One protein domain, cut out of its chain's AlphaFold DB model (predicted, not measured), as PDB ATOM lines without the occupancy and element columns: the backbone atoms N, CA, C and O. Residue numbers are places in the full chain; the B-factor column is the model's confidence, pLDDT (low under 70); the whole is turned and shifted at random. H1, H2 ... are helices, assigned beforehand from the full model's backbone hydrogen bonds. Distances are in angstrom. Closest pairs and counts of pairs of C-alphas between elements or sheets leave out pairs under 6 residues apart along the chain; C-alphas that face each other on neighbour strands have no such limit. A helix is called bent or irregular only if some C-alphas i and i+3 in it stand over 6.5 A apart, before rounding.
ATOM      1  N   LEU A   3     116.123 251.007 352.918       62.59
ATOM      2  CA  LEU A   3     114.893 250.821 353.701       62.59
ATOM      3  C   LEU A   3     113.781 251.852 353.402       62.59
ATOM      4  O   LEU A   3     112.644 251.425 353.215       62.59
ATOM      5  N   PRO A   4     114.056 253.171 353.280       67.38
ATOM      6  CA  PRO A   4     113.013 254.146 352.944       67.38
ATOM      7  C   PRO A   4     112.464 253.968 351.520       67.38
ATOM      8  O   PRO A   4     111.288 254.218 351.276       67.38
ATOM      9  N   ALA A   5     113.299 253.492 350.591       70.06
ATOM     10  CA  ALA A   5     112.927 253.331 349.188       70.06
ATOM     11  C   ALA A   5     111.941 252.169 348.974       70.06
ATOM     12  O   ALA A   5     110.995 252.305 348.205       70.06
ATOM     13  N   ILE A   6     112.118 251.058 349.698       72.25
ATOM     14  CA  ILE A   6     111.251 249.867 349.601       72.25
ATOM     15  C   ILE A   6     109.835 250.151 350.122       72.25
ATOM     16  O   ILE A   6     108.851 249.664 349.575       72.25
ATOM     17  N   ILE A   7     109.701 250.978 351.160       72.75
ATOM     18  CA  ILE A   7     108.382 251.351 351.699       72.75
ATOM     19  C   ILE A   7     107.601 252.219 350.696       72.75
ATOM     20  O   ILE A   7     106.372 252.192 350.675       72.75
ATOM     21  N   MET A   8     108.299 252.944 349.817       75.94
ATOM     22  CA  MET A   8     107.680 253.833 348.836       75.94
ATOM     23  C   MET A   8     107.269 253.133 347.532       75.94
ATOM     24  O   MET A   8     106.385 253.624 346.825       75.94
ATOM     25  N   THR A   9     107.840 251.968 347.209       83.06
ATOM     26  CA  THR A   9     107.460 251.238 345.989       83.06
ATOM     27  C   THR A   9     106.014 250.746 346.036       83.06
ATOM     28  O   THR A   9     105.343 250.749 345.010       83.06
ATOM     29  N   LEU A  10     105.500 250.398 347.220       85.00
ATOM     30  CA  LEU A  10     104.134 249.894 347.407       85.00
ATOM     31  C   LEU A  10     103.028 250.914 347.044       85.00
ATOM     32  O   LEU A  10     102.219 250.600 346.169       85.00
ATOM     33  N   PRO A  11     102.969 252.128 347.634       86.75
ATOM     34  CA  PRO A  11     101.947 253.124 347.285       86.75
ATOM     35  C   PRO A  11     102.095 253.629 345.844       86.75
ATOM     36  O   PRO A  11     101.099 253.885 345.171       86.75
ATOM     37  N   SER A  12     103.330 253.709 345.339       86.56
ATOM     38  CA  SER A  12     103.605 254.096 343.950       86.56
ATOM     39  C   SER A  12     103.041 253.072 342.961       86.56
ATOM     40  O   SER A  12     102.382 253.436 341.991       86.56
ATOM     41  N   TYR A  13     103.244 251.780 343.233       89.00
ATOM     42  CA  TYR A  13     102.730 250.695 342.401       89.00
ATOM     43  C   TYR A  13     101.199 250.608 342.447       89.00
ATOM     44  O   TYR A  13     100.560 250.417 341.413       89.00
ATOM     45  N   HIS A  14     100.598 250.836 343.620       87.31
ATOM     46  CA  HIS A  14      99.144 250.907 343.764       87.31
ATOM     47  C   HIS A  14      98.521 252.006 342.889       87.31
ATOM     48  O   HIS A  14      97.546 251.742 342.187       87.31
ATOM     49  N   LEU A  15      99.098 253.214 342.875       87.12
ATOM     50  CA  LEU A  15      98.597 254.303 342.028       87.12
ATOM     51  C   LEU A  15      98.702 253.975 340.534       87.12
ATOM     52  O   LEU A  15      97.770 254.260 339.785       87.12
ATOM     53  N   ILE A  16      99.792 253.335 340.101       88.69
ATOM     54  CA  ILE A  16      99.972 252.923 338.699       88.69
ATOM     55  C   ILE A  16      98.894 251.908 338.288       88.69
ATOM     56  O   ILE A  16      98.276 252.064 337.235       88.69
ATOM     57  N   ILE A  17      98.620 250.907 339.131       88.00
ATOM     58  CA  ILE A  17      97.559 249.920 338.875       88.00
ATOM     59  C   ILE A  17      96.178 250.582 338.870       88.00
ATOM     60  O   ILE A  17      95.364 250.279 338.002       88.00
ATOM     61  N   SER A  18      95.917 251.499 339.805       88.38
ATOM     62  CA  SER A  18      94.661 252.260 339.899       88.38
ATOM     63  C   SER A  18      94.371 253.036 338.608       88.38
ATOM     64  O   SER A  18      93.243 253.023 338.114       88.38
ATOM     65  N   VAL A  19      95.404 253.647 338.011       88.00
ATOM     66  CA  VAL A  19      95.312 254.337 336.715       88.00
ATOM     67  C   VAL A  19      95.084 253.360 335.564       88.00
ATOM     68  O   VAL A  19      94.179 253.567 334.762       88.00
ATOM     69  N   TRP A  20      95.855 252.274 335.496       90.31
ATOM     70  CA  TRP A  20      95.733 251.290 334.415       90.31
ATOM     71  C   TRP A  20      94.372 250.579 334.413       90.31
ATOM     72  O   TRP A  20      93.772 250.366 333.361       90.31
ATOM     73  N   SER A  21      93.849 250.268 335.599       85.75
ATOM     74  CA  SER A  21      92.574 249.575 335.784       85.75
ATOM     75  C   SER A  21      91.343 250.488 335.656       85.75
ATOM     76  O   SER A  21      90.229 249.981 335.771       85.75
ATOM     77  N   ASN A  22      91.513 251.811 335.479       80.94
ATOM     78  CA  ASN A  22      90.446 252.833 335.559       80.94
ATOM     79  C   ASN A  22      89.555 252.715 336.817       80.94
ATOM     80  O   ASN A  22      88.413 253.174 336.842       80.94
ATOM     81  N   PHE A  23      90.071 252.083 337.873       81.69
ATOM     82  CA  PHE A  23      89.336 251.807 339.097       81.69
ATOM     83  C   PHE A  23      89.928 252.636 340.226       81.69
ATOM     84  O   PHE A  23      90.920 252.270 340.858       81.69
ATOM     85  N   HIS A  24      89.316 253.794 340.455       82.31
ATOM     86  CA  HIS A  24      89.820 254.794 341.382       82.31
ATOM     87  C   HIS A  24      89.117 254.698 342.729       82.31
ATOM     88  O   HIS A  24      88.130 255.384 342.991       82.31
ATOM     89  N   GLN A  25      89.668 253.886 343.626       85.12
ATOM     90  CA  GLN A  25      89.209 253.887 345.010       85.12
ATOM     91  C   GLN A  25      89.712 255.141 345.714       85.12
ATOM     92  O   GLN A  25      90.858 255.199 346.158       85.12
ATOM     93  N   GLN A  26      88.830 256.138 345.836       85.50
ATOM     94  CA  GLN A  26      89.130 257.461 346.394       85.50
ATOM     95  C   GLN A  26      89.889 257.379 347.726       85.50
ATOM     96  O   GLN A  26      90.873 258.084 347.933       85.50
ATOM     97  N   TYR A  27      89.462 256.473 348.610       89.81
ATOM     98  CA  TYR A  27      90.105 256.231 349.900       89.81
ATOM     99  C   TYR A  27      91.579 255.805 349.755       89.81
ATOM    100  O   TYR A  27      92.462 256.418 350.355       89.81
ATOM    101  N   LEU A  28      91.858 254.796 348.924       85.75
ATOM    102  CA  LEU A  28      93.206 254.246 348.750       85.75
ATOM    103  C   LEU A  28      94.124 255.193 347.968       85.75
ATOM    104  O   LEU A  28      95.299 255.339 348.314       85.75
ATOM    105  N   ASN A  29      93.583 255.897 346.972       88.88
ATOM    106  CA  ASN A  29      94.322 256.912 346.223       88.88
ATOM    107  C   ASN A  29      94.735 258.083 347.130       88.88
ATOM    108  O   ASN A  29      95.896 258.490 347.106       88.88
ATOM    109  N   ASN A  30      93.829 258.582 347.980       90.81
ATOM    110  CA  ASN A  30      94.133 259.670 348.914       90.81
ATOM    111  C   ASN A  30      95.224 259.273 349.921       90.81
ATOM    112  O   ASN A  30      96.156 260.041 350.154       90.81
ATOM    113  N   ILE A  31      95.148 258.063 350.481       89.75
ATOM    114  CA  ILE A  31      96.185 257.547 351.388       89.75
ATOM    115  C   ILE A  31      97.527 257.423 350.664       89.75
ATOM    116  O   ILE A  31      98.555 257.854 351.190       89.75
ATOM    117  N   SER A  32      97.525 256.893 349.443       88.88
ATOM    118  CA  SER A  32      98.747 256.737 348.647       88.88
ATOM    119  C   SER A  32      99.405 258.086 348.347       88.88
ATOM    120  O   SER A  32     100.621 258.216 348.481       88.88
ATOM    121  N   LEU A  33      98.614 259.118 348.034       88.31
ATOM    122  CA  LEU A  33      99.109 260.479 347.819       88.31
ATOM    123  C   LEU A  33      99.704 261.103 349.089       88.31
ATOM    124  O   LEU A  33     100.760 261.732 349.017       88.31
ATOM    125  N   ILE A  34      99.082 260.899 350.255       90.88
ATOM    126  CA  ILE A  34      99.621 261.378 351.539       90.88
ATOM    127  C   ILE A  34     100.982 260.731 351.827       90.88
ATOM    128  O   ILE A  34     101.929 261.423 352.209       90.88
ATOM    129  N   ILE A  35     101.104 259.419 351.609       88.25
ATOM    130  CA  ILE A  35     102.348 258.677 351.856       88.25
ATOM    131  C   ILE A  35     103.469 259.168 350.930       88.25
ATOM    132  O   ILE A  35     104.580 259.429 351.396       88.25
ATOM    133  N   ILE A  36     103.175 259.352 349.639       87.62
ATOM    134  CA  ILE A  36     104.148 259.844 348.654       87.62
ATOM    135  C   ILE A  36     104.577 261.281 348.972       87.62
ATOM    136  O   ILE A  36     105.770 261.574 348.977       87.62
ATOM    137  N   SER A  37     103.629 262.163 349.300       89.38
ATOM    138  CA  SER A  37     103.920 263.556 349.663       89.38
ATOM    139  C   SER A  37     104.819 263.649 350.902       89.38
ATOM    140  O   SER A  37     105.803 264.388 350.931       89.38
ATOM    141  N   THR A  38     104.551 262.823 351.915       88.19
ATOM    142  CA  THR A  38     105.303 262.872 353.179       88.19
ATOM    143  C   THR A  38     106.693 262.234 353.072       88.19
ATOM    144  O   THR A  38     107.573 262.521 353.887       88.19
ATOM    145  N   HIS A  39     106.954 261.402 352.057       84.31
ATOM    146  CA  HIS A  39     108.242 260.721 351.899       84.31
ATOM    147  C   HIS A  39     109.436 261.691 351.869       84.31
ATOM    148  O   HIS A  39     110.442 261.431 352.528       84.31
ATOM    149  N   GLY A  40     109.323 262.832 351.177       81.56
ATOM    150  CA  GLY A  40     110.400 263.834 351.117       81.56
ATOM    151  C   GLY A  40     110.768 264.423 352.488       81.56
ATOM    152  O   GLY A  40     111.934 264.710 352.769       81.56
ATOM    153  N   MET A  41     109.788 264.534 353.386       84.19
ATOM    154  CA  MET A  41     110.027 264.952 354.766       84.19
ATOM    155  C   MET A  41     110.752 263.850 355.548       84.19
ATOM    156  O   MET A  41     111.748 264.113 356.225       84.19
ATOM    157  N   PHE A  42     110.304 262.598 355.413       83.44
ATOM    158  CA  PHE A  42     110.920 261.460 356.097       83.44
ATOM    159  C   PHE A  42     112.353 261.180 355.636       83.44
ATOM    160  O   PHE A  42     113.193 260.876 356.480       83.44
ATOM    161  N   THR A  43     112.686 261.323 354.350       83.69
ATOM    162  CA  THR A  43     114.074 261.152 353.883       83.69
ATOM    163  C   THR A  43     115.004 262.189 354.495       83.69
ATOM    164  O   THR A  43     116.105 261.843 354.919       83.69
ATOM    165  N   THR A  44     114.548 263.435 354.620       86.31
ATOM    166  CA  THR A  44     115.309 264.512 355.261       86.31
ATOM    167  C   THR A  44     115.536 264.219 356.743       86.31
ATOM    168  O   THR A  44     116.672 264.253 357.212       86.31
ATOM    169  N   ILE A  45     114.481 263.834 357.470       85.00
ATOM    170  CA  ILE A  45     114.566 263.423 358.880       85.00
ATOM    171  C   ILE A  45     115.549 262.255 359.038       85.00
ATOM    172  O   ILE A  45     116.477 262.312 359.843       85.00
ATOM    173  N   ILE A  46     115.405 261.204 358.235       83.38
ATOM    174  CA  ILE A  46     116.269 260.023 358.289       83.38
ATOM    175  C   ILE A  46     117.724 260.384 357.977       83.38
ATOM    176  O   ILE A  46     118.620 259.890 358.656       83.38
ATOM    177  N   MET A  47     117.991 261.262 357.010       83.50
ATOM    178  CA  MET A  47     119.351 261.739 356.736       83.50
ATOM    179  C   MET A  47     119.941 262.486 357.936       83.50
ATOM    180  O   MET A  47     121.090 262.231 358.298       83.50
ATOM    181  N   LEU A  48     119.151 263.330 358.605       81.62
ATOM    182  CA  LEU A  48     119.576 264.038 359.813       81.62
ATOM    183  C   LEU A  48     119.899 263.082 360.976       81.62
ATOM    184  O   LEU A  48     120.874 263.297 361.700       81.62
ATOM    185  N   PHE A  49     119.112 262.013 361.148       77.25
ATOM    186  CA  PHE A  49     119.255 261.076 362.266       77.25
ATOM    187  C   PHE A  49     120.162 259.872 361.990       77.25
ATOM    188  O   PHE A  49     120.762 259.362 362.927       77.25
ATOM    189  N   ILE A  50     120.306 259.375 360.763       79.25
ATOM    190  CA  ILE A  50     121.077 258.151 360.468       79.25
ATOM    191  C   ILE A  50     122.508 258.466 360.030       79.25
ATOM    192  O   ILE A  50     123.427 257.728 360.403       79.25
ATOM    193  N   HIS A  51     122.753 259.575 359.328       80.50
ATOM    194  CA  HIS A  51     124.127 259.952 359.012       80.50
ATOM    195  C   HIS A  51     124.843 260.507 360.247       80.50
ATOM    196  O   HIS A  51     124.497 261.557 360.787       80.50
ATOM    197  N   ALA A  52     125.897 259.802 360.667       74.38
ATOM    198  CA  ALA A  52     126.791 260.216 361.745       74.38
ATOM    199  C   ALA A  52     127.281 261.678 361.646       74.38
ATOM    200  O   ALA A  52     127.195 262.359 362.672       74.38
ATOM    201  N   PRO A  53     127.720 262.204 360.481       74.06
ATOM    202  CA  PRO A  53     128.157 263.601 360.394       74.06
ATOM    203  C   PRO A  53     127.020 264.595 360.676       74.06
ATOM    204  O   PRO A  53     127.213 265.563 361.410       74.06
ATOM    205  N   TYR A  54     125.809 264.319 360.184       76.44
ATOM    206  CA  TYR A  54     124.641 265.177 360.404       76.44
ATOM    207  C   TYR A  54     124.164 265.163 361.860       76.44
ATOM    208  O   TYR A  54     123.894 266.219 362.435       76.44
ATOM    209  N   ARG A  55     124.151 263.992 362.511       77.12
ATOM    210  CA  ARG A  55     123.853 263.904 363.949       77.12
ATOM    211  C   ARG A  55     124.848 264.687 364.803       77.12
ATOM    212  O   ARG A  55     124.449 265.305 365.787       77.12
ATOM    213  N   GLN A  56     126.139 264.613 364.478       79.00
ATOM    214  CA  GLN A  56     127.180 265.322 365.227       79.00
ATOM    215  C   GLN A  56     127.035 266.836 365.078       79.00
ATOM    216  O   GLN A  56     127.131 267.549 366.075       79.00
ATOM    217  N   PHE A  57     126.724 267.310 363.870       81.56
ATOM    218  CA  PHE A  57     126.424 268.716 363.624       81.56
ATOM    219  C   PHE A  57     125.235 269.200 364.466       81.56
ATOM    220  O   PHE A  57     125.371 270.169 365.207       81.56
ATOM    221  N   LEU A  58     124.111 268.472 364.452       80.56
ATOM    222  CA  LEU A  58     122.928 268.828 365.245       80.56
ATOM    223  C   LEU A  58     123.207 268.862 366.753       80.56
ATOM    224  O   LEU A  58     122.798 269.799 367.436       80.56
ATOM    225  N   ARG A  59     123.933 267.870 367.286       77.38
ATOM    226  CA  ARG A  59     124.325 267.870 368.706       77.38
ATOM    227  C   ARG A  59     125.214 269.062 369.037       77.38
ATOM    228  O   ARG A  59     124.995 269.712 370.056       77.38
ATOM    229  N   ARG A  60     126.189 269.369 368.177       76.56
ATOM    230  CA  ARG A  60     127.105 270.495 368.373       76.56
ATOM    231  C   ARG A  60     126.353 271.825 368.373       76.56
ATOM    232  O   ARG A  60     126.533 272.603 369.301       76.56
ATOM    233  N   SER A  61     125.471 272.060 367.404       76.81
ATOM    234  CA  SER A  61     124.676 273.292 367.323       76.81
ATOM    235  C   SER A  61     123.764 273.488 368.539       76.81
ATOM    236  O   SER A  61     123.692 274.593 369.074       76.81
ATOM    237  N   SER A  62     123.119 272.424 369.026       76.50
ATOM    238  CA  SER A  62     122.264 272.497 370.219       76.50
ATOM    239  C   SER A  62     123.057 272.782 371.498       76.50
ATOM    240  O   SER A  62     122.631 273.599 372.310       76.50
ATOM    241  N   VAL A  63     124.230 272.161 371.671       79.31
ATOM    242  CA  VAL A  63     125.103 272.397 372.837       79.31
ATOM    243  C   VAL A  63     125.651 273.824 372.846       79.31
ATOM    244  O   VAL A  63     125.648 274.462 373.897       79.31
ATOM    245  N   LEU A  64     126.065 274.347 371.689       76.75
ATOM    246  CA  LEU A  64     126.537 275.730 371.569       76.75
ATOM    247  C   LEU A  64     125.444 276.719 371.979       76.75
ATOM    248  O   LEU A  64     125.693 277.594 372.801       76.75
ATOM    249  N   LYS A  65     124.213 276.517 371.497       78.88
ATOM    250  CA  LYS A  65     123.078 277.388 371.828       78.88
ATOM    251  C   LYS A  65     122.726 277.354 373.319       78.88
ATOM    252  O   LYS A  65     122.452 278.393 373.905       78.88
ATOM    253  N   VAL A  66     122.786 276.182 373.959       83.38
ATOM    254  CA  VAL A  66     122.606 276.058 375.419       83.38
ATOM    255  C   VAL A  66     123.717 276.783 376.181       83.38
ATOM    256  O   VAL A  66     123.441 277.422 377.194       83.38
ATOM    257  N   ASN A  67     124.962 276.705 375.708       79.38
ATOM    258  CA  ASN A  67     126.086 277.366 376.365       79.38
ATOM    259  C   ASN A  67     125.996 278.896 376.255       79.38
ATOM    260  O   ASN A  67     126.218 279.588 377.242       79.38
ATOM    261  N   GLU A  68     125.581 279.417 375.100       83.00
ATOM    262  CA  GLU A  68     125.339 280.853 374.904       83.00
ATOM    263  C   GLU A  68     124.245 281.378 375.843       83.00
ATOM    264  O   GLU A  68     124.416 282.407 376.492       83.00
ATOM    265  N   LEU A  69     123.148 280.628 376.002       81.44
ATOM    266  CA  LEU A  69     122.065 280.994 376.920       81.44
ATOM    267  C   LEU A  69     122.522 281.013 378.383       81.44
ATOM    268  O   LEU A  69     122.107 281.887 379.140       81.44
ATOM    269  N   LYS A  70     123.404 280.090 378.781       78.00
ATOM    270  CA  LYS A  70     123.994 280.089 380.128       78.00
ATOM    271  C   LYS A  70     124.897 281.297 380.364       78.00
ATOM    272  O   LYS A  70     124.872 281.856 381.455       78.00
ATOM    273  N   ILE A  71     125.665 281.714 379.360       81.94
ATOM    274  CA  ILE A  71     126.539 282.893 379.448       81.94
ATOM    275  C   ILE A  71     125.703 284.171 379.587       81.94
ATOM    276  O   ILE A  71     126.011 285.014 380.425       81.94
ATOM    277  N   VAL A  72     124.622 284.298 378.812       83.75
ATOM    278  CA  VAL A  72     123.708 285.448 378.892       83.75
ATOM    279  C   VAL A  72     122.953 285.474 380.223       83.75
ATOM    280  O   VAL A  72     122.843 286.534 380.830       83.75
ATOM    281  N   ALA A  73     122.484 284.322 380.711       82.62
ATOM    282  CA  ALA A  73     121.772 284.224 381.986       82.62
ATOM    283  C   ALA A  73     122.671 284.464 383.213       82.62
ATOM    284  O   ALA A  73     122.188 284.944 384.233       82.62
ATOM    285  N   ASN A  74     123.964 284.139 383.126       83.94
ATOM    286  CA  ASN A  74     124.935 284.350 384.204       83.94
ATOM    287  C   ASN A  74     125.638 285.718 384.132       83.94
ATOM    288  O   ASN A  74     126.558 285.989 384.906       83.94
ATOM    289  N   LYS A  75     125.256 286.587 383.190       77.38
ATOM    290  CA  LYS A  75     125.800 287.941 383.138       77.38
ATOM    291  C   LYS A  75     125.270 288.710 384.358       77.38
ATOM    292  O   LYS A  75     124.052 288.763 384.526       77.38
TER     293      LYS A  75
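Overview. This is residues 3 to 75 of the 78 residues of an uncharacterized protein of Caenorhabditis brenneri (UniProt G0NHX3). A helical hairpin with a long arm: H1 and the first arm of the bent helix H2, H2a, run opposite ways and make the hairpin, the second arm H2b leads on from it, and H3 turns off at a sharp corner to make an L with H2b. Residues 59 to 75, of which 59 to 73 belong to H3, stick out with nothing beside them, and this arm adds much of the length. The printed part has 73 residues with three named helices, in the order H1, H2, H3, and no named strand; the class is all helix. The whole is extended, with a radius of gyration of the C-alphas of 20.8 A and spans of 69 by 23 by 10 A.

Along the chain. H1 is residues 3 to 20, from C-alpha 3 at (114.893, 250.821, 353.701), and measures 27.2 A. It is neither bent nor irregular, but only just: C-alphas 7 and 10 are 6.2 A apart. H2, residues 26 to 50, was assigned by its hydrogen bonds as one helix, but it is bent: C-alphas 37 and 40 are 6.6 A apart. Its arms are H2a, residues 26 to 37, 16.3 A long from C-alpha 26 at (89.130, 257.461, 346.394), and H2b, residues 40 to 50, 15.3 A long. H3 is residues 52 to 73, 31.8 A long, and ends with C-alpha 73 at (121.772, 284.224, 381.986).

Arrangement. H1 and H2a form a helical hairpin and touch, with the closest C-alphas, those of Pro 11 and Ser 32, 5.0 A apart. They run opposite ways at a tilt of 38 degrees, only just steep. The lines of H2a and H2b stand at a steep tilt of 45 degrees. H1 and H2b are close but not clearly touching, the closest C-alphas being those of Pro 4 and Thr 43, 7.1 A apart; they run opposite ways at a shallow tilt of 14 degrees. H3 and H2b touch only at the corner by their link, H3 with residues 54 to 58 alone; the closest C-alphas, those of Leu 48 and Tyr 54, are 5.2 A apart, and the lines are about perpendicular at 82 degrees. H3 is apart from H1 and from H2a. In H2a, H2b and H3 every O i to N i+4 pair is within hydrogen-bond range; in H1 10 of 14 are.

Size, cuts and confidence. The two C-alphas farthest apart, those of Ser 21 and Lys 75, are 69.4 A apart. Without residues 59 to 75, which stand free, the body has 56 residues and spans 49 by 16 by 10 A. The printed part has no cut, and the links H1 to H2 and H2 to H3 are both tight, with 5 residues and 1 residue. The mean pLDDT of the printed part is 82.3, and residues 3 to 4 are under 70.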